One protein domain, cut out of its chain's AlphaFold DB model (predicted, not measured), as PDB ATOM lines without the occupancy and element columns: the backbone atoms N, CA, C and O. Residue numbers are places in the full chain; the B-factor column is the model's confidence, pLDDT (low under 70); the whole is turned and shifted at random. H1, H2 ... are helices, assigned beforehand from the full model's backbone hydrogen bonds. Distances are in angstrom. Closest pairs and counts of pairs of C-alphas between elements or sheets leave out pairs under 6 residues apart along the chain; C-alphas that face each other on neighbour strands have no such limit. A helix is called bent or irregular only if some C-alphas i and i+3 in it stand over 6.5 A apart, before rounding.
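AT A GLANCE: This is residues 151 to 227 of the 293 residues of an uncharacterized protein of Bradyrhizobium macuxiense (UniProt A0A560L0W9). The longest helix, H5, lies side by side with H1, and the helical hairpin of H2 and H3 crosses this pair, with H3 in the middle of the domain. H2 and H4 are on opposite sides of H3, and beyond a kink near residue 220 the last part of H5 turns toward the first residues of H3. The printed part has 77 residues, with five named helices in the order H1, H2, H3, H4, H5 and no named strand; its class is all helix. It is compact and rounded, with a radius of gyration of the C-alphas of 11.0 A and spans of 28 by 26 by 21 A.

IN THESE COORDINATES: H5, residues 207 to 226, measures 18.1 A from C-alpha 207 at (186.380, 188.330, 103.060) to C-alpha 226 at (168.843, 187.122, 107.178). It has a kink of 130 degrees near residue 220 and is irregular: C-alphas 219 and 222 are 9.2 A apart, and its line is a rough one. H3, residues 180 to 191, is 16.2 A long. H2, residues 165 to 174, is 14.7 A long. H1, residues 151 to 160, is 14.2 A long and begins with C-alpha 151 at (181.970, 195.710, 93.796). H4, residues 196 to 202, is 9.9 A long.

HOW THE PARTS SIT: H5 touches H1 with residues 214 to 218 alone; the closest C-alphas, of Trp 157 and Met 218, are 6.3 A apart, and the two run the same way at a shallow tilt of 29 degrees. H5 touches H4 with residues 207 to 211 alone, about perpendicular at 81 degrees; the closest C-alphas, of Ala 200 and Thr 207, are 5.2 A apart. H5 also touches H3, about perpendicular at 74 degrees; the closest C-alphas, of Ala 180 and Ile 226, are 4.7 A apart. H3 is the hub, touching the four other helices. H2 and H3 form a hairpin, opposite ways at a shallow tilt of 11 degrees, with 4.3 A between their closest C-alphas, of Ser 172 and Ser 181. H3 touches H4 with residues 186 to 190 alone, opposite ways at a steep tilt of 52 degrees; the closest C-alphas, of Ala 186 and Val 199, are 6.2 A apart. H3 touches H1 with residues 187 to 191 alone, only just about perpendicular at 73 degrees; the closest C-alphas, of Leu 158 and Arg 191, are 5.9 A apart. H2 is apart from H1, H4 and H5, and H1 is apart from H4. Every O i to N i+4 pair is within hydrogen-bond range in H1, H2, H3 and H4, against 13 of 16 in H5.

THE WHOLE: The two C-alphas farthest apart, of Val 152 and Phe 176, are 30.9 A apart. The printed part has no cut, and its four links between helices are tight. The mean pLDDT of the printed part is 89.5, and no printed residue is under 70.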
ATOM      1  N   GLU A 151     182.077 194.765  92.687       84.75
ATOM      2  CA  GLU A 151     181.970 195.710  93.796       84.75
ATOM      3  C   GLU A 151     180.983 196.848  93.499       84.75
ATOM      4  O   GLU A 151     180.286 197.327  94.398       84.75
ATOM      5  N   VAL A 152     180.891 197.270  92.233       86.75
ATOM      6  CA  VAL A 152     179.908 198.264  91.784       86.75
ATOM      7  C   VAL A 152     178.507 197.664  91.812       86.75
ATOM      8  O   VAL A 152     177.562 198.344  92.212       86.75
ATOM      9  N   GLU A 153     178.353 196.393  91.431       86.38
ATOM     10  CA  GLU A 153     177.060 195.710  91.521       86.38
ATOM     11  C   GLU A 153     176.610 195.518  92.972       86.38
ATOM     12  O   GLU A 153     175.449 195.782  93.284       86.38
ATOM     13  N   TRP A 154     177.523 195.125  93.868       91.75
ATOM     14  CA  TRP A 154     177.242 195.033  95.302       91.75
ATOM     15  C   TRP A 154     176.763 196.365  95.862       91.75
ATOM     16  O   TRP A 154     175.776 196.404  96.595       91.75
ATOM     17  N   ARG A 155     177.428 197.465  95.485       92.25
ATOM     18  CA  ARG A 155     177.031 198.809  95.911       92.25
ATOM     19  C   ARG A 155     175.650 199.186  95.380       92.25
ATOM     20  O   ARG A 155     174.799 199.558  96.175       92.25
ATOM     21  N   ARG A 156     175.381 198.982  94.084       91.81
ATOM     22  CA  ARG A 156     174.047 199.226  93.499       91.81
ATOM     23  C   ARG A 156     172.947 198.438  94.206       91.81
ATOM     24  O   ARG A 156     171.884 198.989  94.467       91.81
ATOM     25  N   TRP A 157     173.194 197.166  94.521       93.25
ATOM     26  CA  TRP A 157     172.231 196.355  95.260       93.25
ATOM     27  C   TRP A 157     172.003 196.896  96.675       93.25
ATOM     28  O   TRP A 157     170.852 197.115  97.050       93.25
ATOM     29  N   LEU A 158     173.070 197.179  97.431       94.56
ATOM     30  CA  LEU A 158     172.963 197.780  98.765       94.56
ATOM     31  C   LEU A 158     172.188 199.100  98.734       94.56
ATOM     32  O   LEU A 158     171.352 199.326  99.602       94.56
ATOM     33  N   ASP A 159     172.421 199.940  97.726       93.69
ATOM     34  CA  ASP A 159     171.732 201.221  97.560       93.69
ATOM     35  C   ASP A 159     170.252 201.043  97.188       93.69
ATOM     36  O   ASP A 159     169.417 201.853  97.591       93.69
ATOM     37  N   SER A 160     169.913 199.959  96.479       93.62
ATOM     38  CA  SER A 160     168.537 199.628  96.084       93.62
ATOM     39  C   SER A 160     167.659 199.101  97.223       93.62
ATOM     40  O   SER A 160     166.436 199.109  97.094       93.62
ATOM     41  N   LEU A 161     168.251 198.641  98.336       93.19
ATOM     42  CA  LEU A 161     167.470 198.167  99.482       93.19
ATOM     43  C   LEU A 161     166.654 199.334 100.078       93.19
ATOM     44  O   LEU A 161     167.178 200.452 100.164       93.19
ATOM     45  N   PRO A 162     165.417 199.102 100.545       90.94
ATOM     46  CA  PRO A 162     164.612 200.158 101.154       90.94
ATOM     47  C   PRO A 162     165.173 200.632 102.508       90.94
ATOM     48  O   PRO A 162     164.963 201.782 102.886       90.94
ATOM     49  N   GLU A 163     165.908 199.788 103.243       92.50
ATOM     50  CA  GLU A 163     166.453 200.131 104.562       92.50
ATOM     51  C   GLU A 163     167.779 200.890 104.504       92.50
ATOM     52  O   GLU A 163     168.797 200.353 104.071       92.50
ATOM     53  N   THR A 164     167.831 202.099 105.064       95.19
ATOM     54  CA  THR A 164     169.093 202.836 105.244       95.19
ATOM     55  C   THR A 164     170.076 202.097 106.167       95.19
ATOM     56  O   THR A 164     169.712 201.165 106.886       95.19
ATOM     57  N   ALA A 165     171.341 202.534 106.199       94.81
ATOM     58  CA  ALA A 165     172.341 201.952 107.099       94.81
ATOM     59  C   ALA A 165     171.888 201.981 108.573       94.81
ATOM     60  O   ALA A 165     172.078 201.003 109.292       94.81
ATOM     61  N   ASP A 166     171.240 203.059 109.017       95.69
ATOM     62  CA  ASP A 166     170.741 203.166 110.392       95.69
ATOM     63  C   ASP A 166     169.541 202.255 110.650       95.69
ATOM     64  O   ASP A 166     169.500 201.598 111.688       95.69
ATOM     65  N   MET A 167     168.632 202.113 109.682       95.75
ATOM     66  CA  MET A 167     167.527 201.151 109.776       95.75
ATOM     67  C   MET A 167     168.041 199.710 109.872       95.75
ATOM     68  O   MET A 167     167.527 198.921 110.663       95.75
ATOM     69  N   LEU A 168     169.086 199.359 109.114       94.94
ATOM     70  CA  LEU A 168     169.724 198.042 109.199       94.94
ATOM     71  C   LEU A 168     170.387 197.820 110.566       94.94
ATOM     72  O   LEU A 168     170.251 196.735 111.138       94.94
ATOM     73  N   ARG A 169     171.050 198.842 111.133       94.62
ATOM     74  CA  ARG A 169     171.582 198.780 112.507       94.62
ATOM     75  C   ARG A 169     170.460 198.569 113.508       94.62
ATOM     76  O   ARG A 169     170.545 197.644 114.307       94.62
ATOM     77  N   GLU A 170     169.408 199.375 113.444       93.75
ATOM     78  CA  GLU A 170     168.243 199.284 114.326       93.75
ATOM     79  C   GLU A 170     167.583 197.900 114.255       93.75
ATOM     80  O   GLU A 170     167.379 197.257 115.287       93.75
ATOM     81  N   ARG A 171     167.342 197.387 113.041       92.75
ATOM     82  CA  ARG A 171     166.823 196.031 112.814       92.75
ATOM     83  C   ARG A 171     167.754 194.982 113.417       92.75
ATOM     84  O   ARG A 171     167.275 194.059 114.066       92.75
ATOM     85  N   SER A 172     169.074 195.151 113.293       91.62
ATOM     86  CA  SER A 172     170.050 194.220 113.875       91.62
ATOM     87  C   SER A 172     169.958 194.119 115.400       91.62
ATOM     88  O   SER A 172     170.214 193.046 115.944       91.62
ATOM     89  N   TRP A 173     169.587 195.200 116.096       89.06
ATOM     90  CA  TRP A 173     169.432 195.200 117.554       89.06
ATOM     91  C   TRP A 173     168.177 194.459 118.013       89.06
ATOM     92  O   TRP A 173     168.159 193.917 119.114       89.06
ATOM     93  N   ARG A 174     167.137 194.436 117.172       86.88
ATOM     94  CA  ARG A 174     165.862 193.752 117.438       86.88
ATOM     95  C   ARG A 174     165.840 192.302 116.956       86.88
ATOM     96  O   ARG A 174     164.894 191.578 117.245       86.88
ATOM     97  N   GLU A 175     166.846 191.894 116.191       85.75
ATOM     98  CA  GLU A 175     166.917 190.573 115.583       85.75
ATOM     99  C   GLU A 175     167.614 189.574 116.512       85.75
ATOM    100  O   GLU A 175     168.803 189.706 116.809       85.75
ATOM    101  N   PHE A 176     166.874 188.549 116.937       77.62
ATOM    102  CA  PHE A 176     167.360 187.514 117.856       77.62
ATOM    103  C   PHE A 176     167.759 186.215 117.146       77.62
ATOM    104  O   PHE A 176     168.387 185.352 117.761       77.62
ATOM    105  N   ARG A 177     167.435 186.065 115.851       78.19
ATOM    106  CA  ARG A 177     167.813 184.881 115.068       78.19
ATOM    107  C   ARG A 177     169.332 184.777 114.916       78.19
ATOM    108  O   ARG A 177     170.033 185.769 114.678       78.19
ATOM    109  N   GLN A 178     169.851 183.553 115.023       72.94
ATOM    110  CA  GLN A 178     171.291 183.295 115.021       72.94
ATOM    111  C   GLN A 178     171.954 183.789 113.722       72.94
ATOM    112  O   GLN A 178     171.582 183.418 112.609       72.94
ATOM    113  N   GLY A 179     172.966 184.650 113.862       80.88
ATOM    114  CA  GLY A 179     173.733 185.214 112.743       80.88
ATOM    115  C   GLY A 179     173.003 186.285 111.920       80.88
ATOM    116  O   GLY A 179     173.647 186.987 111.145       80.88
ATOM    117  N   ALA A 180     171.691 186.472 112.086       85.00
ATOM    118  CA  ALA A 180     170.940 187.502 111.367       85.00
ATOM    119  C   ALA A 180     171.342 188.915 111.825       85.00
ATOM    120  O   ALA A 180     171.610 189.781 110.994       85.00
ATOM    121  N   SER A 181     171.510 189.119 113.138       87.94
ATOM    122  CA  SER A 181     172.026 190.380 113.697       87.94
ATOM    123  C   SER A 181     173.426 190.725 113.162       87.94
ATOM    124  O   SER A 181     173.685 191.865 112.777       87.94
ATOM    125  N   GLU A 182     174.326 189.740 113.069       90.50
ATOM    126  CA  GLU A 182     175.683 189.934 112.539       90.50
ATOM    127  C   GLU A 182     175.670 190.338 111.058       90.50
ATOM    128  O   GLU A 182     176.326 191.313 110.681       90.50
ATOM    129  N   ARG A 183     174.871 189.648 110.232       92.44
ATOM    130  CA  ARG A 183     174.688 189.980 108.809       92.44
ATOM    131  C   ARG A 183     174.135 191.389 108.630       92.44
ATOM    132  O   ARG A 183     174.687 192.154 107.849       92.44
ATOM    133  N   LEU A 184     173.097 191.755 109.383       94.12
ATOM    134  CA  LEU A 184     172.489 193.087 109.315       94.12
ATOM    135  C   LEU A 184     173.482 194.200 109.681       94.12
ATOM    136  O   LEU A 184     173.535 195.213 108.987       94.12
ATOM    137  N   ARG A 185     174.320 194.007 110.711       93.81
ATOM    138  CA  ARG A 185     175.380 194.977 111.054       93.81
ATOM    139  C   ARG A 185     176.436 195.089 109.961       93.81
ATOM    140  O   ARG A 185     176.824 196.200 109.615       93.81
ATOM    141  N   ALA A 186     176.877 193.959 109.407       94.88
ATOM    142  CA  ALA A 186     177.840 193.955 108.311       94.88
ATOM    143  C   ALA A 186     177.289 194.692 107.078       94.88
ATOM    144  O   ALA A 186     177.979 195.534 106.510       94.88
ATOM    145  N   LEU A 187     176.029 194.444 106.704       95.62
ATOM    146  CA  LEU A 187     175.359 195.149 105.605       95.62
ATOM    147  C   LEU A 187     175.205 196.646 105.886       95.62
ATOM    148  O   LEU A 187     175.405 197.450 104.980       95.62
ATOM    149  N   ALA A 188     174.905 197.032 107.128       96.44
ATOM    150  CA  ALA A 188     174.837 198.437 107.511       96.44
ATOM    151  C   ALA A 188     176.185 199.155 107.351       96.44
ATOM    152  O   ALA A 188     176.226 200.278 106.851       96.44
ATOM    153  N   ASP A 189     177.286 198.514 107.748       96.81
ATOM    154  CA  ASP A 189     178.635 199.061 107.578       96.81
ATOM    155  C   ASP A 189     179.012 199.185 106.090       96.81
ATOM    156  O   ASP A 189     179.529 200.222 105.668       96.81
ATOM    157  N   LEU A 190     178.682 198.179 105.270       96.62
ATOM    158  CA  LEU A 190     178.894 198.223 103.815       96.62
ATOM    159  C   LEU A 190     178.062 199.325 103.142       96.62
ATOM    160  O   LEU A 190     178.572 200.063 102.293       96.62
ATOM    161  N   ARG A 191     176.795 199.472 103.553       95.44
ATOM    162  CA  ARG A 191     175.890 200.528 103.077       95.44
ATOM    163  C   ARG A 191     176.343 201.919 103.520       95.44
ATOM    164  O   ARG A 191     176.151 202.882 102.791       95.44
ATOM    165  N   ALA A 192     177.003 202.031 104.672       95.12
ATOM    166  CA  ALA A 192     177.638 203.268 105.125       95.12
ATOM    167  C   ALA A 192     178.948 203.601 104.378       95.12
ATOM    168  O   ALA A 192     179.585 204.606 104.686       95.12
ATOM    169  N   GLY A 193     179.354 202.778 103.405       93.25
ATOM    170  CA  GLY A 193     180.497 203.039 102.532       93.25
ATOM    171  C   GLY A 193     181.769 202.274 102.889       93.25
ATOM    172  O   GLY A 193     182.756 202.404 102.166       93.25
ATOM    173  N   MET A 194     181.770 201.451 103.945       95.75
ATOM    174  CA  MET A 194     182.934 200.616 104.259       95.75
ATOM    175  C   MET A 194     183.167 199.570 103.163       95.75
ATOM    176  O   MET A 194     182.228 199.080 102.532       95.75
ATOM    177  N   ASP A 195     184.429 199.220 102.922       94.62
ATOM    178  CA  ASP A 195     184.788 198.154 101.991       94.62
ATOM    179  C   ASP A 195     184.654 196.759 102.633       94.62
ATOM    180  O   ASP A 195     184.682 196.592 103.858       94.62
ATOM    181  N   VAL A 196     184.538 195.737 101.781       94.81
ATOM    182  CA  VAL A 196     184.318 194.339 102.187       94.81
ATOM    183  C   VAL A 196     185.435 193.809 103.083       94.81
ATOM    184  O   VAL A 196     185.157 193.111 104.060       94.81
ATOM    185  N   ALA A 197     186.695 194.150 102.803       94.00
ATOM    186  CA  ALA A 197     187.828 193.655 103.579       94.00
ATOM    187  C   ALA A 197     187.854 194.263 104.989       94.00
ATOM    188  O   ALA A 197     188.167 193.569 105.964       94.00
ATOM    189  N   THR A 198     187.493 195.540 105.122       96.50
ATOM    190  CA  THR A 198     187.386 196.205 106.424       96.50
ATOM    191  C   THR A 198     186.220 195.653 107.243       96.50
ATOM    192  O   THR A 198     186.406 195.345 108.424       96.50
ATOM    193  N   VAL A 199     185.050 195.440 106.631       96.56
ATOM    194  CA  VAL A 199     183.893 194.834 107.315       96.56
ATOM    195  C   VAL A 199     184.193 193.404 107.758       96.56
ATOM    196  O   VAL A 199     183.968 193.069 108.919       96.56
ATOM    197  N   ALA A 200     184.784 192.581 106.887       94.62
ATOM    198  CA  ALA A 200     185.185 191.221 107.238       94.62
ATOM    199  C   ALA A 200     186.128 191.203 108.451       94.62
ATOM    200  O   ALA A 200     185.909 190.455 109.403       94.62
ATOM    201  N   ARG A 201     187.125 192.095 108.474       94.69
ATOM    202  CA  ARG A 201     188.065 192.224 109.597       94.69
ATOM    203  C   ARG A 201     187.367 192.623 110.896       94.69
ATOM    204  O   ARG A 201     187.641 192.025 111.934       94.69
ATOM    205  N   ARG A 202     186.460 193.605 110.845       93.25
ATOM    206  CA  ARG A 202     185.710 194.088 112.017       93.25
ATOM    207  C   ARG A 202     184.806 193.003 112.598       93.25
ATOM    208  O   ARG A 202     184.751 192.844 113.816       93.25
ATOM    209  N   SER A 203     184.168 192.227 111.728       88.94
ATOM    210  CA  SER A 203     183.301 191.110 112.108       88.94
ATOM    211  C   SER A 203     184.069 189.817 112.409       88.94
ATOM    212  O   SER A 203     183.456 188.820 112.758       88.94
ATOM    213  N   LYS A 204     185.409 189.810 112.310       92.00
ATOM    214  CA  LYS A 204     186.257 188.609 112.466       92.00
ATOM    215  C   LYS A 204     185.875 187.468 111.505       92.00
ATOM    216  O   LYS A 204     186.018 186.290 111.831       92.00
ATOM    217  N   LEU A 205     185.425 187.823 110.306       90.44
ATOM    218  CA  LEU A 205     185.055 186.915 109.224       90.44
ATOM    219  C   LEU A 205     186.127 186.902 108.131       90.44
ATOM    220  O   LEU A 205     186.971 187.792 108.027       90.44
ATOM    221  N   ARG A 206     186.072 185.890 107.263       89.56
ATOM    222  CA  ARG A 206     186.843 185.891 106.011       89.56
ATOM    223  C   ARG A 206     186.153 186.802 104.997       89.56
ATOM    224  O   ARG A 206     184.926 186.782 104.920       89.56
ATOM    225  N   THR A 207     186.919 187.506 104.162       89.12
ATOM    226  CA  THR A 207     186.380 188.330 103.060       89.12
ATOM    227  C   THR A 207     185.385 187.539 102.212       89.12
ATOM    228  O   THR A 207     184.251 187.962 102.038       89.12
ATOM    229  N   THR A 208     185.744 186.305 101.850       82.69
ATOM    230  CA  THR A 208     184.896 185.389 101.070       82.69
ATOM    231  C   THR A 208     183.548 185.057 101.715       82.69
ATOM    232  O   THR A 208     182.612 184.676 101.021       82.69
ATOM    233  N   THR A 209     183.422 185.181 103.040       84.56
ATOM    234  CA  THR A 209     182.139 184.990 103.737       84.56
ATOM    235  C   THR A 209     181.211 186.174 103.494       84.56
ATOM    236  O   THR A 209     180.037 185.974 103.200       84.56
ATOM    237  N   VAL A 210     181.748 187.392 103.569       89.94
ATOM    238  CA  VAL A 210     180.993 188.624 103.316       89.94
ATOM    239  C   VAL A 210     180.635 188.738 101.833       89.94
ATOM    240  O   VAL A 210     179.492 189.043 101.512       89.94
ATOM    241  N   GLU A 211     181.560 188.399 100.930       88.81
ATOM    242  CA  GLU A 211     181.293 188.315  99.484       88.81
ATOM    243  C   GLU A 211     180.129 187.357  99.192       88.81
ATOM    244  O   GLU A 211     179.165 187.732  98.530       88.81
ATOM    245  N   ARG A 212     180.147 186.152  99.781       81.69
ATOM    246  CA  ARG A 212     179.063 185.170  99.625       81.69
ATOM    247  C   ARG A 212     177.723 185.682 100.169       81.69
ATOM    248  O   ARG A 212     176.672 185.342  99.625       81.69
ATOM    249  N   TRP A 213     177.726 186.478 101.239       88.56
ATOM    250  CA  TRP A 213     176.506 187.114 101.746       88.56
ATOM    251  C   TRP A 213     175.954 188.146 100.767       88.56
ATOM    252  O   TRP A 213     174.751 188.145 100.526       88.56
ATOM    253  N   LEU A 214     176.815 188.976 100.175       89.88
ATOM    254  CA  LEU A 214     176.420 189.941  99.146       89.88
ATOM    255  C   LEU A 214     175.846 189.234  97.915       89.88
ATOM    256  O   LEU A 214     174.776 189.605  97.445       89.88
ATOM    257  N   GLU A 215     176.493 188.164  97.453       83.06
ATOM    258  CA  GLU A 215     175.978 187.317  96.370       83.06
ATOM    259  C   GLU A 215     174.598 186.731  96.714       83.06
ATOM    260  O   GLU A 215     173.671 186.817  95.912       83.06
ATOM    261  N   THR A 216     174.434 186.190  97.927       78.88
ATOM    262  CA  THR A 216     173.152 185.636  98.401       78.88
ATOM    263  C   THR A 216     172.066 186.713  98.455       78.88
ATOM    264  O   THR A 216     170.943 186.479  98.019       78.88
ATOM    265  N   GLY A 217     172.391 187.898  98.974       86.62
ATOM    266  CA  GLY A 217     171.449 189.008  99.084       86.62
ATOM    267  C   GLY A 217     171.037 189.579  97.728       86.62
ATOM    268  O   GLY A 217     169.862 189.877  97.528       86.62
ATOM    269  N   MET A 218     171.965 189.678  96.775       86.00
ATOM    270  CA  MET A 218     171.651 190.068  95.397       86.00
ATOM    271  C   MET A 218     170.728 189.073  94.695       86.00
ATOM    272  O   MET A 218     169.924 189.471  93.859       86.00
ATOM    273  N   GLU A 219     170.891 187.785  94.991       78.12
ATOM    274  CA  GLU A 219     170.183 186.702  94.313       78.12
ATOM    275  C   GLU A 219     168.790 186.447  94.910       78.12
ATOM    276  O   GLU A 219     167.835 186.242  94.165       78.12
ATOM    277  N   TYR A 220     168.661 186.478  96.240       76.12
ATOM    278  CA  TYR A 220     167.431 186.089  96.946       76.12
ATOM    279  C   TYR A 220     166.809 187.212  97.788       76.12
ATOM    280  O   TYR A 220     165.765 187.017  98.410       76.12
ATOM    281  N   GLY A 221     167.436 188.386  97.830       84.88
ATOM    282  CA  GLY A 221     166.993 189.521  98.633       84.88
ATOM    283  C   GLY A 221     167.488 189.496 100.082       84.88
ATOM    284  O   GLY A 221     168.064 188.523 100.579       84.88
ATOM    285  N   LEU A 222     167.252 190.614 100.777       88.31
ATOM    286  CA  LEU A 222     167.673 190.812 102.165       88.31
ATOM    287  C   LEU A 222     167.025 189.798 103.114       88.31
ATOM    288  O   LEU A 222     167.719 189.235 103.960       88.31
ATOM    289  N   ASP A 223     165.726 189.535 102.959       83.62
ATOM    290  CA  ASP A 223     165.000 188.640 103.860       83.62
ATOM    291  C   ASP A 223     165.519 187.203 103.786       83.62
ATOM    292  O   ASP A 223     165.683 186.566 104.824       83.62
ATOM    293  N   ALA A 224     165.868 186.702 102.600       77.62
ATOM    294  CA  ALA A 224     166.471 185.379 102.453       77.62
ATOM    295  C   ALA A 224     167.871 185.303 103.084       77.62
ATOM    296  O   ALA A 224     168.214 184.303 103.716       77.62
ATOM    297  N   LEU A 225     168.668 186.369 102.969       83.62
ATOM    298  CA  LEU A 225     170.007 186.443 103.560       83.62
ATOM    299  C   LEU A 225     169.979 186.410 105.098       83.62
ATOM    300  O   LEU A 225     170.864 185.819 105.723       83.62
ATOM    301  N   ILE A 226     168.987 187.055 105.713       85.25
ATOM    302  CA  ILE A 226     168.843 187.122 107.178       85.25
ATOM    303  C   ILE A 226     167.917 186.041 107.740       85.25
ATOM    304  O   ILE A 226     167.823 185.903 108.960       85.25
ATOM    305  N   SER A 227     167.225 185.294 106.878       75.12
ATOM    306  CA  SER A 227     166.369 184.191 107.297       75.12
ATOM    307  C   SER A 227     167.180 183.113 107.999       75.12
ATOM    308  O   SER A 227     168.334 182.830 107.660       75.12
TER     309      SER A 227